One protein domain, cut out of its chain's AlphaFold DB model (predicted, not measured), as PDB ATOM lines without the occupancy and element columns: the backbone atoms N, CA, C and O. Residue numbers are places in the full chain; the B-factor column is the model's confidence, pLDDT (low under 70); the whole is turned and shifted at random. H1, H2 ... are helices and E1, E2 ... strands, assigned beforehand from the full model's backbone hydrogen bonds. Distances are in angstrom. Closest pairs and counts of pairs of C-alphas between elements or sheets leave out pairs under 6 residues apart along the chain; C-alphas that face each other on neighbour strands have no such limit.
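This is residues 57 to 80 and 150 to 239 of the 268 residues of an uncharacterized protein of Candidatus Saccharibacteria bacterium (UniProt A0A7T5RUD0). A strongly twisted sheet of five strands curls round one long helix, H3, while the shorter helices H1 and H2 pack by the edge strand E7 and the end of H3. A small hairpin, E3 and E4, lies far from the helices, where E2 runs on past a short break. The printed part has 114 residues with three named helices and seven named strands, in the order H1, H2, E1, E2, E3, E4, E5, H3, E6, E7; the class is mixed, helices and strands. The large sheet has the order E5, E2, E1, E6, E7, all antiparallel. The whole is compact, with a radius of gyration of the C-alphas of 13.3 A, and rounded, spanning 33 by 32 by 29 A.

In the large sheet, E5 is residues 188 to 191, E2 is 162 to 170 and 23.6 A long, E1 is 150 to 159 and 26.2 A long, E6 is 216 to 224 and 26.1 A long, and E7 is 229 to 235 and 18.0 A long, ending with C-alpha 235 at (265.804, 227.263, 340.996). H3, residues 199 to 212, measures 20.3 A from C-alpha 199 at (281.036, 232.425, 354.715). H1 is residues 57 to 63, beginning with C-alpha 57 at (265.712, 234.928, 330.602), and H2 is 65 to 74, 14.4 A long. E3 is residues 173 to 175 and E4 is 178 to 180.

In the sheet, E1 and E6 are antiparallel at 161 degrees, with N 154 and O 221 2.8 A apart, within hydrogen-bond range. E1 and E2 form a hairpin, with N 157 and O 165 at 2.8 A. E5 pairs with E2 through N 190 and O 168, 2.9 A. E6 and E7 form a hairpin, with N 220 and O 233 at 2.8 A. H3 is on the sheet, its closest C-alphas to E6 being those of Ala 205 and Val 219, 6.1 A. H2 and H3 with the sheet make two layers, helices on one face of a sheet. H2 touches H3, about perpendicular at 75 degrees, with residues 208 to 212 of H3 alone; the closest C-alphas are those of Leu 72 and Ala 211, 6.1 A. H1 is on the same face as H3, over none of the strands; its closest C-alphas to E7 are those of Ala 62 and Ile 234, 5.3 A. H1 and H2 only just touch, only at the corner, with 3 pairs of C-alphas within 8 A; the closest are those of Ala 62 and Thr 68, 5.6 A. E2 runs on into E3 across a break of 2 residues, at 68 degrees; the hairpin E3 and E4 has N 175 and O 178 at 2.9 A. E3 and H3 are apart. In H2 and H3 every O i to N i+4 pair is within hydrogen-bond range, in H1 2 of 3.

The two C-alphas farthest apart, those of Asp 160 and Gly 176, are 37.6 A apart. Residues 81 to 149 are not printed, and C-alphas 80 and 150 stand 10.7 A apart across this cut. Of the links that are printed whole, none is long. The mean pLDDT of the printed part is 96.1, and no printed residue is under 70.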
ATOM      1  N   ALA A  57     264.492 235.594 331.052       98.06
ATOM      2  CA  ALA A  57     265.712 234.928 330.602       98.06
ATOM      3  C   ALA A  57     266.514 234.358 331.783       98.06
ATOM      4  O   ALA A  57     266.832 233.174 331.774       98.06
ATOM      5  N   SER A  58     266.749 235.146 332.838       98.12
ATOM      6  CA  SER A  58     267.442 234.694 334.055       98.12
ATOM      7  C   SER A  58     266.732 233.511 334.719       98.12
ATOM      8  O   SER A  58     267.368 232.531 335.097       98.12
ATOM      9  N   ALA A  59     265.397 233.545 334.799       97.50
ATOM     10  CA  ALA A  59     264.604 232.436 335.326       97.50
ATOM     11  C   ALA A  59     264.657 231.178 334.437       97.50
ATOM     12  O   ALA A  59     264.574 230.052 334.933       97.50
ATOM     13  N   ALA A  60     264.776 231.337 333.117       96.62
ATOM     14  CA  ALA A  60     264.968 230.214 332.205       96.62
ATOM     15  C   ALA A  60     266.367 229.603 332.354       96.62
ATOM     16  O   ALA A  60     266.460 228.391 332.517       96.62
ATOM     17  N   ILE A  61     267.409 230.440 332.387       97.56
ATOM     18  CA  ILE A  61     268.805 230.018 332.556       97.56
ATOM     19  C   ILE A  61     268.976 229.233 333.851       97.56
ATOM     20  O   ILE A  61     269.515 228.136 333.814       97.56
ATOM     21  N   ALA A  62     268.451 229.739 334.968       97.44
ATOM     22  CA  ALA A  62     268.554 229.067 336.261       97.44
ATOM     23  C   ALA A  62     268.037 227.619 336.233       97.44
ATOM     24  O   ALA A  62     268.604 226.741 336.867       97.44
ATOM     25  N   ARG A  63     266.970 227.351 335.469       94.06
ATOM     26  CA  ARG A  63     266.370 226.010 335.355       94.06
ATOM     27  C   ARG A  63     267.103 225.095 334.374       94.06
ATOM     28  O   ARG A  63     266.820 223.896 334.349       94.06
ATOM     29  N   ASP A  64     267.995 225.651 333.565       96.50
ATOM     30  CA  ASP A  64     268.816 224.939 332.598       96.50
ATOM     31  C   ASP A  64     270.188 224.652 333.213       96.50
ATOM     32  O   ASP A  64     270.981 225.554 333.483       96.50
ATOM     33  N   LYS A  65     270.470 223.370 333.454       95.75
ATOM     34  CA  LYS A  65     271.695 222.947 334.148       95.75
ATOM     35  C   LYS A  65     272.964 223.282 333.363       95.75
ATOM     36  O   LYS A  65     273.966 223.638 333.977       95.75
ATOM     37  N   ALA A  66     272.922 223.171 332.035       96.31
ATOM     38  CA  ALA A  66     274.075 223.457 331.187       96.31
ATOM     39  C   ALA A  66     274.301 224.971 331.087       96.31
ATOM     40  O   ALA A  66     275.397 225.442 331.377       96.31
ATOM     41  N   ALA A  67     273.249 225.746 330.802       97.12
ATOM     42  CA  ALA A  67     273.352 227.204 330.723       97.12
ATOM     43  C   ALA A  67     273.744 227.836 332.069       97.12
ATOM     44  O   ALA A  67     274.537 228.777 332.106       97.12
ATOM     45  N   THR A  68     273.226 227.299 333.181       98.12
ATOM     46  CA  THR A  68     273.653 227.688 334.529       98.12
ATOM     47  C   THR A  68     275.148 227.449 334.701       98.12
ATOM     48  O   THR A  68     275.864 228.378 335.064       98.12
ATOM     49  N   HIS A  69     275.645 226.242 334.411       98.06
ATOM     50  CA  HIS A  69     277.072 225.944 334.546       98.06
ATOM     51  C   HIS A  69     277.947 226.878 333.700       98.06
ATOM     52  O   HIS A  69     278.926 227.412 334.219       98.06
ATOM     53  N   ASP A  70     277.578 227.119 332.441       98.00
ATOM     54  CA  ASP A  70     278.350 227.978 331.538       98.00
ATOM     55  C   ASP A  70     278.460 229.418 332.064       98.00
ATOM     56  O   ASP A  70     279.563 229.968 332.112       98.00
ATOM     57  N   LEU A  71     277.358 230.017 332.538       98.25
ATOM     58  CA  LEU A  71     277.405 231.369 333.108       98.25
ATOM     59  C   LEU A  71     278.152 231.430 334.439       98.25
ATOM     60  O   LEU A  71     278.892 232.385 334.676       98.25
ATOM     61  N   LEU A  72     277.980 230.436 335.311       98.62
ATOM     62  CA  LEU A  72     278.714 230.389 336.576       98.62
ATOM     63  C   LEU A  72     280.218 230.280 336.325       98.62
ATOM     64  O   LEU A  72     280.995 231.035 336.906       98.62
ATOM     65  N   LYS A  73     280.622 229.400 335.406       98.19
ATOM     66  CA  LYS A  73     282.019 229.209 335.018       98.19
ATOM     67  C   LYS A  73     282.638 230.479 334.436       98.19
ATOM     68  O   LYS A  73     283.742 230.831 334.841       98.19
ATOM     69  N   GLU A  74     281.939 231.168 333.533       98.12
ATOM     70  CA  GLU A  74     282.408 232.436 332.950       98.12
ATOM     71  C   GLU A  74     282.638 233.515 334.024       98.12
ATOM     72  O   GLU A  74     283.576 234.300 333.936       98.12
ATOM     73  N   ASN A  75     281.829 233.507 335.088       98.19
ATOM     74  CA  ASN A  75     281.951 234.436 336.214       98.19
ATOM     75  C   ASN A  75     282.872 233.928 337.342       98.19
ATOM     76  O   ASN A  75     282.914 234.523 338.418       98.19
ATOM     77  N   GLY A  76     283.605 232.830 337.130       98.06
ATOM     78  CA  GLY A  76     284.518 232.267 338.131       98.06
ATOM     79  C   GLY A  76     283.824 231.659 339.357       98.06
ATOM     80  O   GLY A  76     284.458 231.482 340.395       98.06
ATOM     81  N   VAL A  77     282.533 231.334 339.258       98.44
ATOM     82  CA  VAL A  77     281.755 230.708 340.330       98.44
ATOM     83  C   VAL A  77     281.851 229.188 340.219       98.44
ATOM     84  O   VAL A  77     281.486 228.591 339.202       98.44
ATOM     85  N   ALA A  78     282.317 228.542 341.291       98.00
ATOM     86  CA  ALA A  78     282.428 227.091 341.359       98.00
ATOM     87  C   ALA A  78     281.054 226.423 341.177       98.00
ATOM     88  O   ALA A  78     280.114 226.657 341.940       98.00
ATOM     89  N   SER A  79     280.943 225.560 340.170       97.69
ATOM     90  CA  SER A  79     279.726 224.810 339.867       97.69
ATOM     91  C   SER A  79     280.062 223.406 339.380       97.69
ATOM     92  O   SER A  79     281.075 223.196 338.709       97.69
ATOM     93  N   MET A  80     279.201 222.442 339.713       95.19
ATOM     94  CA  MET A  80     279.290 221.093 339.170       95.19
ATOM     95  C   MET A  80     279.205 221.176 337.648       95.19
ATOM     96  O   MET A  80     278.326 221.845 337.097       95.19
ATOM     97  N   ILE A 150     279.351 213.117 346.401       95.25
ATOM     98  CA  ILE A 150     278.720 214.132 347.254       95.25
ATOM     99  C   ILE A 150     278.614 213.616 348.700       95.25
ATOM    100  O   ILE A 150     278.106 212.512 348.962       95.25
ATOM    101  N   VAL A 151     279.084 214.427 349.650       95.62
ATOM    102  CA  VAL A 151     278.963 214.151 351.090       95.62
ATOM    103  C   VAL A 151     277.852 214.966 351.742       95.62
ATOM    104  O   VAL A 151     277.166 214.440 352.618       95.62
ATOM    105  N   SER A 152     277.598 216.185 351.265       96.31
ATOM    106  CA  SER A 152     276.481 217.016 351.719       96.31
ATOM    107  C   SER A 152     275.902 217.865 350.590       96.31
ATOM    108  O   SER A 152     276.594 218.211 349.632       96.31
ATOM    109  N   GLU A 153     274.620 218.204 350.724       97.88
ATOM    110  CA  GLU A 153     273.906 219.129 349.846       97.88
ATOM    111  C   GLU A 153     273.114 220.111 350.713       97.88
ATOM    112  O   GLU A 153     272.281 219.714 351.529       97.88
ATOM    113  N   THR A 154     273.385 221.403 350.554       98.19
ATOM    114  CA  THR A 154     272.762 222.480 351.328       98.19
ATOM    115  C   THR A 154     271.991 223.394 350.393       98.19
ATOM    116  O   THR A 154     272.518 223.813 349.364       98.19
ATOM    117  N   ARG A 155     270.747 223.725 350.749       98.56
ATOM    118  CA  ARG A 155     269.937 224.700 350.016       98.56
ATOM    119  C   ARG A 155     269.954 226.044 350.721       98.56
ATOM    120  O   ARG A 155     269.604 226.115 351.897       98.56
ATOM    121  N   LEU A 156     270.270 227.102 349.979       98.75
ATOM    122  CA  LEU A 156     270.175 228.495 350.411       98.75
ATOM    123  C   LEU A 156     269.083 229.199 349.601       98.75
ATOM    124  O   LEU A 156     269.107 229.189 348.372       98.75
ATOM    125  N   ILE A 157     268.128 229.826 350.284       98.62
ATOM    126  CA  ILE A 157     267.122 230.697 349.673       98.62
ATOM    127  C   ILE A 157     267.637 232.130 349.721       98.62
ATOM    128  O   ILE A 157     267.821 232.687 350.805       98.62
ATOM    129  N   VAL A 158     267.863 232.715 348.549       98.50
ATOM    130  CA  VAL A 158     268.460 234.040 348.384       98.50
ATOM    131  C   VAL A 158     267.424 235.007 347.816       98.50
ATOM    132  O   VAL A 158     266.756 234.691 346.829       98.50
ATOM    133  N   LEU A 159     267.304 236.179 348.442       97.62
ATOM    134  CA  LEU A 159     266.468 237.296 348.005       97.62
ATOM    135  C   LEU A 159     267.279 238.597 348.019       97.62
ATOM    136  O   LEU A 159     267.766 239.008 349.069       97.62
ATOM    137  N   ASP A 160     267.431 239.228 346.855       96.50
ATOM    138  CA  ASP A 160     268.236 240.436 346.618       96.50
ATOM    139  C   ASP A 160     269.626 240.349 347.289       96.50
ATOM    140  O   ASP A 160     270.049 241.235 348.034       96.50
ATOM    141  N   GLY A 161     270.310 239.219 347.088       96.31
ATOM    142  CA  GLY A 161     271.646 238.958 347.636       96.31
ATOM    143  C   GLY A 161     271.694 238.581 349.124       96.31
ATOM    144  O   GLY A 161     272.785 238.356 349.648       96.31
ATOM    145  N   VAL A 162     270.552 238.477 349.813       97.19
ATOM    146  CA  VAL A 162     270.473 238.084 351.229       97.19
ATOM    147  C   VAL A 162     269.965 236.649 351.365       97.19
ATOM    148  O   VAL A 162     268.882 236.314 350.883       97.19
ATOM    149  N   VAL A 163     270.725 235.802 352.064       98.19
ATOM    150  CA  VAL A 163     270.285 234.446 352.425       98.19
ATOM    151  C   VAL A 163     269.253 234.548 353.545       98.19
ATOM    152  O   VAL A 163     269.558 235.044 354.625       98.19
ATOM    153  N   SER A 164     268.029 234.095 353.280       95.56
ATOM    154  CA  SER A 164     266.903 234.204 354.222       95.56
ATOM    155  C   SER A 164     266.561 232.883 354.906       95.56
ATOM    156  O   SER A 164     266.134 232.878 356.054       95.56
ATOM    157  N   ILE A 165     266.736 231.761 354.204       98.25
ATOM    158  CA  ILE A 165     266.483 230.410 354.720       98.25
ATOM    159  C   ILE A 165     267.618 229.518 354.236       98.25
ATOM    160  O   ILE A 165     267.985 229.579 353.061       98.25
ATOM    161  N   ALA A 166     268.149 228.672 355.114       98.38
ATOM    162  CA  ALA A 166     269.134 227.668 354.747       98.38
ATOM    163  C   ALA A 166     268.867 226.345 355.463       98.38
ATOM    164  O   ALA A 166     268.506 226.319 356.642       98.38
ATOM    165  N   TYR A 167     269.051 225.238 354.750       98.12
ATOM    166  CA  TYR A 167     268.960 223.908 355.339       98.12
ATOM    167  C   TYR A 167     269.866 222.908 354.627       98.12
ATOM    168  O   TYR A 167     270.023 222.939 353.404       98.12
ATOM    169  N   GLU A 168     270.423 221.988 355.403       97.62
ATOM    170  CA  GLU A 168     271.114 220.807 354.897       97.62
ATOM    171  C   GLU A 168     270.079 219.729 354.555       97.62
ATOM    172  O   GLU A 168     269.138 219.484 355.317       97.62
ATOM    173  N   LYS A 169     270.239 219.080 353.401       97.25
ATOM    174  CA  LYS A 169     269.451 217.907 353.025       97.25
ATOM    175  C   LYS A 169     270.138 216.679 353.623       97.25
ATOM    176  O   LYS A 169     271.263 216.352 353.253       97.25
ATOM    177  N   THR A 170     269.480 216.001 354.554       96.25
ATOM    178  CA  THR A 170     270.039 214.845 355.272       96.25
ATOM    179  C   THR A 170     269.317 213.555 354.899       96.25
ATOM    180  O   THR A 170     268.226 213.588 354.338       96.25
ATOM    181  N   ASN A 171     269.917 212.405 355.221       94.88
ATOM    182  CA  ASN A 171     269.363 211.077 354.931       94.88
ATOM    183  C   ASN A 171     269.031 210.867 353.435       94.88
ATOM    184  O   ASN A 171     267.900 210.508 353.098       94.88
ATOM    185  N   PRO A 172     269.993 211.106 352.515       95.00
ATOM    186  CA  PRO A 172     269.752 210.912 351.092       95.00
ATOM    187  C   PRO A 172     269.411 209.455 350.788       95.00
ATOM    188  O   PRO A 172     269.913 208.526 351.426       95.00
ATOM    189  N   ARG A 173     268.596 209.248 349.757       93.56
ATOM    190  CA  ARG A 173     268.300 207.906 349.250       93.56
ATOM    191  C   ARG A 173     269.348 207.480 348.243       93.56
ATOM    192  O   ARG A 173     269.720 208.270 347.384       93.56
ATOM    193  N   GLU A 174     269.773 206.227 348.300       93.31
ATOM    194  CA  GLU A 174     270.651 205.669 347.277       93.31
ATOM    195  C   GLU A 174     269.827 205.004 346.170       93.31
ATOM    196  O   GLU A 174     269.044 204.089 346.428       93.31
ATOM    197  N   ILE A 175     269.973 205.492 344.937       91.62
ATOM    198  CA  ILE A 175     269.275 204.980 343.753       91.62
ATOM    199  C   ILE A 175     270.297 204.849 342.627       91.62
ATOM    200  O   ILE A 175     270.913 205.833 342.233       91.62
ATOM    201  N   GLY A 176     270.506 203.632 342.114       90.06
ATOM    202  CA  GLY A 176     271.410 203.402 340.977       90.06
ATOM    203  C   GLY A 176     272.856 203.873 341.208       90.06
ATOM    204  O   GLY A 176     273.502 204.332 340.270       90.06
ATOM    205  N   GLY A 177     273.351 203.812 342.451       91.31
ATOM    206  CA  GLY A 177     274.694 204.286 342.817       91.31
ATOM    207  C   GLY A 177     274.833 205.813 342.911       91.31
ATOM    208  O   GLY A 177     275.956 206.327 342.873       91.31
ATOM    209  N   LEU A 178     273.710 206.536 343.006       93.25
ATOM    210  CA  LEU A 178     273.634 207.975 343.258       93.25
ATOM    211  C   LEU A 178     272.968 208.251 344.604       93.25
ATOM    212  O   LEU A 178     271.953 207.640 344.936       93.25
ATOM    213  N   LYS A 179     273.502 209.226 345.345       93.81
ATOM    214  CA  LYS A 179     272.828 209.800 346.512       93.81
ATOM    215  C   LYS A 179     271.858 210.881 346.050       93.81
ATOM    216  O   LYS A 179     272.269 211.902 345.508       93.81
ATOM    217  N   MET A 180     270.577 210.651 346.289       93.25
ATOM    218  CA  MET A 180     269.483 211.545 345.938       93.25
ATOM    219  C   MET A 180     269.036 212.301 347.189       93.25
ATOM    220  O   MET A 180     268.409 211.732 348.087       93.25
ATOM    221  N   TYR A 181     269.354 213.591 347.243       93.94
ATOM    222  CA  TYR A 181     269.066 214.470 348.381       93.94
ATOM    223  C   TYR A 181     267.686 215.143 348.299       93.94
ATOM    224  O   TYR A 181     267.321 215.951 349.150       93.94
ATOM    225  N   ASN A 182     266.876 214.848 347.280       92.12
ATOM    226  CA  ASN A 182     265.586 215.508 347.110       92.12
ATOM    227  C   ASN A 182     264.598 215.132 348.235       92.12
ATOM    228  O   ASN A 182     264.262 213.964 348.413       92.12
ATOM    229  N   LEU A 183     264.029 216.135 348.917       89.19
ATOM    230  CA  LEU A 183     263.133 215.915 350.068       89.19
ATOM    231  C   LEU A 183     261.891 215.066 349.746       89.19
ATOM    232  O   LEU A 183     261.431 214.271 350.557       89.19
ATOM    233  N   HIS A 184     261.344 215.195 348.537       85.00
ATOM    234  CA  HIS A 184     260.182 214.403 348.117       85.00
ATOM    235  C   HIS A 184     260.504 212.911 347.888       85.00
ATOM    236  O   HIS A 184     259.580 212.102 347.883       85.00
ATOM    237  N   LEU A 185     261.786 212.539 347.742       84.88
ATOM    238  CA  LEU A 185     262.248 211.142 347.728       84.88
ATOM    239  C   LEU A 185     262.494 210.603 349.147       84.88
ATOM    240  O   LEU A 185     262.835 209.433 349.314       84.88
ATOM    241  N   GLY A 186     262.289 211.426 350.179       84.25
ATOM    242  CA  GLY A 186     262.399 211.044 351.584       84.25
ATOM    243  C   GLY A 186     263.689 211.479 352.275       84.25
ATOM    244  O   GLY A 186     263.960 210.956 353.348       84.25
ATOM    245  N   ALA A 187     264.466 212.389 351.680       92.38
ATOM    246  CA  ALA A 187     265.484 213.127 352.424       92.38
ATOM    247  C   ALA A 187     264.819 214.121 353.396       92.38
ATOM    248  O   ALA A 187     263.731 214.639 353.121       92.38
ATOM    249  N   ASP A 188     265.492 214.416 354.502       93.25
ATOM    250  CA  ASP A 188     265.034 215.357 355.525       93.25
ATOM    251  C   ASP A 188     265.696 216.725 355.349       93.25
ATOM    252  O   ASP A 188     266.724 216.855 354.683       93.25
ATOM    253  N   ALA A 189     265.104 217.760 355.945       95.69
ATOM    254  CA  ALA A 189     265.658 219.106 355.908       95.69
ATOM    255  C   ALA A 189     266.060 219.529 357.316       95.69
ATOM    256  O   ALA A 189     265.219 219.795 358.171       95.69
ATOM    257  N   LYS A 190     267.363 219.636 357.542       96.19
ATOM    258  CA  LYS A 190     267.914 220.123 358.796       96.19
ATOM    259  C   LYS A 190     268.176 221.619 358.670       96.19
ATOM    260  O   LYS A 190     269.105 222.024 357.969       96.19
ATOM    261  N   LYS A 191     267.357 222.437 359.336       96.69
ATOM    262  CA  LYS A 191     267.540 223.897 359.385       96.69
ATOM    263  C   LYS A 191     268.959 224.257 359.824       96.69
ATOM    264  O   LYS A 191     269.494 223.665 360.763       96.69
ATOM    265  N   LEU A 192     269.526 225.258 359.161       97.25
ATOM    266  CA  LEU A 192     270.794 225.879 359.523       97.25
ATOM    267  C   LEU A 192     270.542 227.309 360.000       97.25
ATOM    268  O   LEU A 192     269.683 228.013 359.467       97.25
ATOM    269  N   SER A 193     271.299 227.746 361.005       95.38
ATOM    270  CA  SER A 193     271.279 229.144 361.427       95.38
ATOM    271  C   SER A 193     272.019 229.999 360.404       95.38
ATOM    272  O   SER A 193     273.163 229.700 360.071       95.38
ATOM    273  N   ILE A 194     271.398 231.086 359.940       95.38
ATOM    274  CA  ILE A 194     272.016 232.014 358.980       95.38
ATOM    275  C   ILE A 194     273.293 232.648 359.549       95.38
ATOM    276  O   ILE A 194     274.241 232.869 358.801       95.38
ATOM    277  N   SER A 195     273.342 232.902 360.863       93.56
ATOM    278  CA  SER A 195     274.527 233.464 361.532       93.56
ATOM    279  C   SER A 195     275.732 232.529 361.529       93.56
ATOM    280  O   SER A 195     276.857 232.998 361.676       93.56
ATOM    281  N   ASP A 196     275.488 231.228 361.370       94.69
ATOM    282  CA  ASP A 196     276.492 230.177 361.534       94.69
ATOM    283  C   ASP A 196     276.839 229.518 360.190       94.69
ATOM    284  O   ASP A 196     277.557 228.516 360.151       94.69
ATOM    285  N   LEU A 197     276.311 230.050 359.081       96.06
ATOM    286  CA  LEU A 197     276.636 229.564 357.747       96.06
ATOM    287  C   LEU A 197     278.103 229.831 357.415       96.06
ATOM    288  O   LEU A 197     278.651 230.895 357.704       96.06
ATOM    289  N   ASP A 198     278.702 228.864 356.730       95.62
ATOM    290  CA  ASP A 198     280.018 228.996 356.119       95.62
ATOM    291  C   ASP A 198     280.035 230.227 355.187       95.62
ATOM    292  O   ASP A 198     279.216 230.344 354.267       95.62
ATOM    293  N   ALA A 199     280.949 231.166 355.448       96.75
ATOM    294  CA  ALA A 199     281.036 232.425 354.715       96.75
ATOM    295  C   ALA A 199     281.312 232.204 353.220       96.75
ATOM    296  O   ALA A 199     280.765 232.931 352.387       96.75
ATOM    297  N   ASP A 200     282.087 231.171 352.877       96.81
ATOM    298  CA  ASP A 200     282.395 230.832 351.489       96.81
ATOM    299  C   ASP A 200     281.161 230.254 350.788       96.81
ATOM    300  O   ASP A 200     280.892 230.575 349.631       96.81
ATOM    301  N   MET A 201     280.336 229.477 351.497       97.69
ATOM    302  CA  MET A 201     279.059 228.980 350.970       97.69
ATOM    303  C   MET A 201     278.091 230.131 350.664       97.69
ATOM    304  O   MET A 201     277.460 230.153 349.605       97.69
ATOM    305  N   VAL A 202     277.997 231.114 351.566       98.19
ATOM    306  CA  VAL A 202     277.186 232.321 351.349       98.19
ATOM    307  C   VAL A 202     277.730 233.134 350.172       98.19
ATOM    308  O   VAL A 202     276.946 233.601 349.343       98.19
ATOM    309  N   ALA A 203     279.052 233.287 350.067       98.12
ATOM    310  CA  ALA A 203     279.691 234.000 348.966       98.12
ATOM    311  C   ALA A 203     279.428 233.323 347.614       98.12
ATOM    312  O   ALA A 203     279.014 234.001 346.674       98.12
ATOM    313  N   ILE A 204     279.575 231.994 347.531       98.19
ATOM    314  CA  ILE A 204     279.270 231.207 346.327       98.19
ATOM    315  C   ILE A 204     277.799 231.368 345.939       98.19
ATOM    316  O   ILE A 204     277.508 231.651 344.779       98.19
ATOM    317  N   ALA A 205     276.865 231.243 346.890       98.62
ATOM    318  CA  ALA A 205     275.438 231.389 346.599       98.62
ATOM    319  C   ALA A 205     275.096 232.778 346.047       98.62
ATOM    320  O   ALA A 205     274.351 232.892 345.075       98.62
ATOM    321  N   ARG A 206     275.656 233.834 346.643       98.50
ATOM    322  CA  ARG A 206     275.444 235.216 346.189       98.50
ATOM    323  C   ARG A 206     276.034 235.452 344.805       98.50
ATOM    324  O   ARG A 206     275.316 235.912 343.926       98.50
ATOM    325  N   ALA A 207     277.289 235.057 344.596       98.62
ATOM    326  CA  ALA A 207     277.947 235.187 343.302       98.62
ATOM    327  C   ALA A 207     277.193 234.423 342.204       98.62
ATOM    328  O   ALA A 207     277.085 234.900 341.079       98.62
ATOM    329  N   ALA A 208     276.613 233.266 342.535       98.69
ATOM    330  CA  ALA A 208     275.824 232.489 341.592       98.69
ATOM    331  C   ALA A 208     274.510 233.179 341.190       98.69
ATOM    332  O   ALA A 208     274.136 233.176 340.016       98.69
ATOM    333  N   MET A 209     273.825 233.800 342.152       98.62
ATOM    334  CA  MET A 209     272.625 234.600 341.889       98.62
ATOM    335  C   MET A 209     272.945 235.826 341.027       98.62
ATOM    336  O   MET A 209     272.228 236.088 340.058       98.62
ATOM    337  N   ASP A 210     274.047 236.518 341.333       98.50
ATOM    338  CA  ASP A 210     274.511 237.698 340.598       98.50
ATOM    339  C   ASP A 210     274.909 237.345 339.154       98.50
ATOM    340  O   ASP A 210     274.487 238.025 338.219       98.50
ATOM    341  N   ALA A 211     275.636 236.239 338.950       98.38
ATOM    342  CA  ALA A 211     276.071 235.773 337.630       98.38
ATOM    343  C   ALA A 211     274.901 235.475 336.668       98.38
ATOM    344  O   ALA A 211     275.029 235.653 335.458       98.38
ATOM    345  N   ILE A 212     273.754 235.034 337.194       97.88
ATOM    346  CA  ILE A 212     272.540 234.753 336.403       97.88
ATOM    347  C   ILE A 212     271.614 235.982 336.330       97.88
ATOM    348  O   ILE A 212     270.758 236.083 335.442       97.88
ATOM    349  N   GLY A 213     271.763 236.930 337.255       97.81
ATOM    350  CA  GLY A 213     270.872 238.080 337.398       97.81
ATOM    351  C   GLY A 213     269.527 237.721 338.034       97.81
ATOM    352  O   GLY A 213     268.488 238.244 337.625       97.81
ATOM    353  N   LEU A 214     269.514 236.800 339.002       98.12
ATOM    354  CA  LEU A 214     268.313 236.491 339.782       98.12
ATOM    355  C   LEU A 214     268.214 237.375 341.025       98.12
ATOM    356  O   LEU A 214     269.178 237.543 341.766       98.12
ATOM    357  N   ARG A 215     266.998 237.843 341.317       97.62
ATOM    358  CA  ARG A 215     266.674 238.475 342.602       97.62
ATOM    359  C   ARG A 215     266.257 237.444 343.634       97.62
ATOM    360  O   ARG A 215     266.677 237.530 344.778       97.62
ATOM    361  N   LEU A 216     265.445 236.471 343.228       98.44
ATOM    362  CA  LEU A 216     264.917 235.411 344.082       98.44
ATOM    363  C   LEU A 216     265.337 234.045 343.544       98.44
ATOM    364  O   LEU A 216     265.100 233.746 342.373       98.44
ATOM    365  N   GLY A 217     265.888 233.185 344.394       98.12
ATOM    366  CA  GLY A 217     266.260 231.839 343.971       98.12
ATOM    367  C   GLY A 217     266.611 230.910 345.121       98.12
ATOM    368  O   GLY A 217     266.945 231.346 346.220       98.12
ATOM    369  N   ALA A 218     266.522 229.612 344.849       98.38
ATOM    370  CA  ALA A 218     267.069 228.568 345.702       98.38
ATOM    371  C   ALA A 218     268.353 228.036 345.066       98.38
ATOM    372  O   ALA A 218     268.292 227.481 343.969       98.38
ATOM    373  N   VAL A 219     269.482 228.195 345.750       98.56
ATOM    374  CA  VAL A 219     270.793 227.700 345.325       98.56
ATOM    375  C   VAL A 219     271.105 226.433 346.107       98.56
ATOM    376  O   VAL A 219     271.149 226.460 347.337       98.56
ATOM    377  N   ASP A 220     271.312 225.327 345.402       98.25
ATOM    378  CA  ASP A 220     271.799 224.081 345.979       98.25
ATOM    379  C   ASP A 220     273.319 224.008 345.819       98.25
ATOM    380  O   ASP A 220     273.847 224.077 344.705       98.25
ATOM    381  N   ILE A 221     274.018 223.869 346.942       98.44
ATOM    382  CA  ILE A 221     275.474 223.767 347.023       98.44
ATOM    383  C   ILE A 221     275.827 222.384 347.549       98.44
ATOM    384  O   ILE A 221     275.318 221.960 348.587       98.44
ATOM    385  N   ILE A 222     276.718 221.697 346.845       97.69
ATOM    386  CA  ILE A 222     277.276 220.420 347.285       97.69
ATOM    387  C   ILE A 222     278.656 220.608 347.900       97.69
ATOM    388  O   ILE A 222     279.370 221.556 347.571       97.69
ATOM    389  N   LYS A 223     279.037 219.656 348.751       96.94
ATOM    390  CA  LYS A 223     280.417 219.454 349.193       96.94
ATOM    391  C   LYS A 223     280.870 218.047 348.793       96.94
ATOM    392  O   LYS A 223     280.108 217.090 348.984       96.94
ATOM    393  N   THR A 224     282.060 217.917 348.213       94.31
ATOM    394  CA  THR A 224     282.669 216.611 347.889       94.31
ATOM    395  C   THR A 224     283.464 216.061 349.077       94.31
ATOM    396  O   THR A 224     283.654 216.750 350.084       94.31
ATOM    397  N   ALA A 225     283.922 214.809 348.986       88.88
ATOM    398  CA  ALA A 225     284.750 214.186 350.022       88.88
ATOM    399  C   ALA A 225     286.096 214.909 350.230       88.88
ATOM    400  O   ALA A 225     286.642 214.903 351.331       88.88
ATOM    401  N   GLU A 226     286.586 215.581 349.191       89.12
ATOM    402  CA  GLU A 226     287.800 216.401 349.170       89.12
ATOM    403  C   GLU A 226     287.573 217.788 349.800       89.12
ATOM    404  O   GLU A 226     288.517 218.551 349.992       89.12
ATOM    405  N   GLY A 227     286.325 218.109 350.160       89.81
ATOM    406  CA  GLY A 227     285.936 219.368 350.790       89.81
ATOM    407  C   GLY A 227     285.601 220.491 349.809       89.81
ATOM    408  O   GLY A 227     285.286 221.595 350.258       89.81
ATOM    409  N   GLU A 228     285.625 220.226 348.501       94.12
ATOM    410  CA  GLU A 228     285.315 221.216 347.468       94.12
ATOM    411  C   GLU A 228     283.830 221.585 347.494       94.12
ATOM    412  O   GLU A 228     282.964 220.710 347.556       94.12
ATOM    413  N   MET A 229     283.532 222.888 347.442       96.81
ATOM    414  CA  MET A 229     282.166 223.411 347.387       96.81
ATOM    415  C   MET A 229     281.836 223.924 345.995       96.81
ATOM    416  O   MET A 229     282.596 224.694 345.409       96.81
ATOM    417  N   SER A 230     280.674 223.535 345.480       97.88
ATOM    418  CA  SER A 230     280.202 224.016 344.183       97.88
ATOM    419  C   SER A 230     278.679 224.030 344.094       97.88
ATOM    420  O   SER A 230     277.985 223.260 344.761       97.88
ATOM    421  N   VAL A 231     278.145 224.923 343.264       98.44
ATOM    422  CA  VAL A 231     276.714 224.960 342.942       98.44
ATOM    423  C   VAL A 231     276.346 223.752 342.080       98.44
ATOM    424  O   VAL A 231     276.968 223.527 341.042       98.44
ATOM    425  N   ILE A 232     275.312 222.999 342.467       96.44
ATOM    426  CA  ILE A 232     274.779 221.886 341.662       96.44
ATOM    427  C   ILE A 232     273.512 222.261 340.888       96.44
ATOM    428  O   ILE A 232     273.315 221.789 339.770       96.44
ATOM    429  N   GLU A 233     272.651 223.096 341.469       95.94
ATOM    430  CA  GLU A 233     271.370 223.489 340.883       95.94
ATOM    431  C   GLU A 233     270.951 224.866 341.408       95.94
ATOM    432  O   GLU A 233     271.190 225.201 342.570       95.94
ATOM    433  N   ILE A 234     270.290 225.656 340.563       97.62
ATOM    434  CA  ILE A 234     269.611 226.888 340.962       97.62
ATOM    435  C   ILE A 234     268.155 226.784 340.517       97.62
ATOM    436  O   ILE A 234     267.848 226.285 339.445       97.62
ATOM    437  N   ASN A 235     267.220 227.241 341.344       96.75
ATOM    438  CA  ASN A 235     265.804 227.263 340.996       96.75
ATOM    439  C   ASN A 235     265.249 228.681 341.152       96.75
ATOM    440  O   ASN A 235     265.254 229.232 342.250       96.75
ATOM    441  N   SER A 236     264.712 229.249 340.069       96.31
ATOM    442  CA  SER A 236     264.067 230.574 340.065       96.31
ATOM    443  C   SER A 236     262.660 230.580 340.679       96.31
ATOM    444  O   SER A 236     262.109 231.638 340.968       96.31
ATOM    445  N   GLY A 237     262.065 229.398 340.828       94.94
ATOM    446  CA  GLY A 237     260.798 229.157 341.505       94.94
ATOM    447  C   GLY A 237     260.891 227.827 342.236       94.94
ATOM    448  O   GLY A 237     261.289 226.818 341.655       94.94
ATOM    449  N   PHE A 238     260.575 227.823 343.525       95.00
ATOM    450  CA  PHE A 238     260.842 226.690 344.405       95.00
ATOM    451  C   PHE A 238     259.745 226.544 345.453       95.00
ATOM    452  O   PHE A 238     259.120 227.509 345.882       95.00
ATOM    453  N   SER A 239     259.527 225.309 345.887       93.50
ATOM    454  CA  SER A 239     258.590 224.992 346.958       93.50
ATOM    455  C   SER A 239     259.345 224.749 348.262       93.50
ATOM    456  O   SER A 239     260.366 224.060 348.277       93.50
TER     457      SER A 239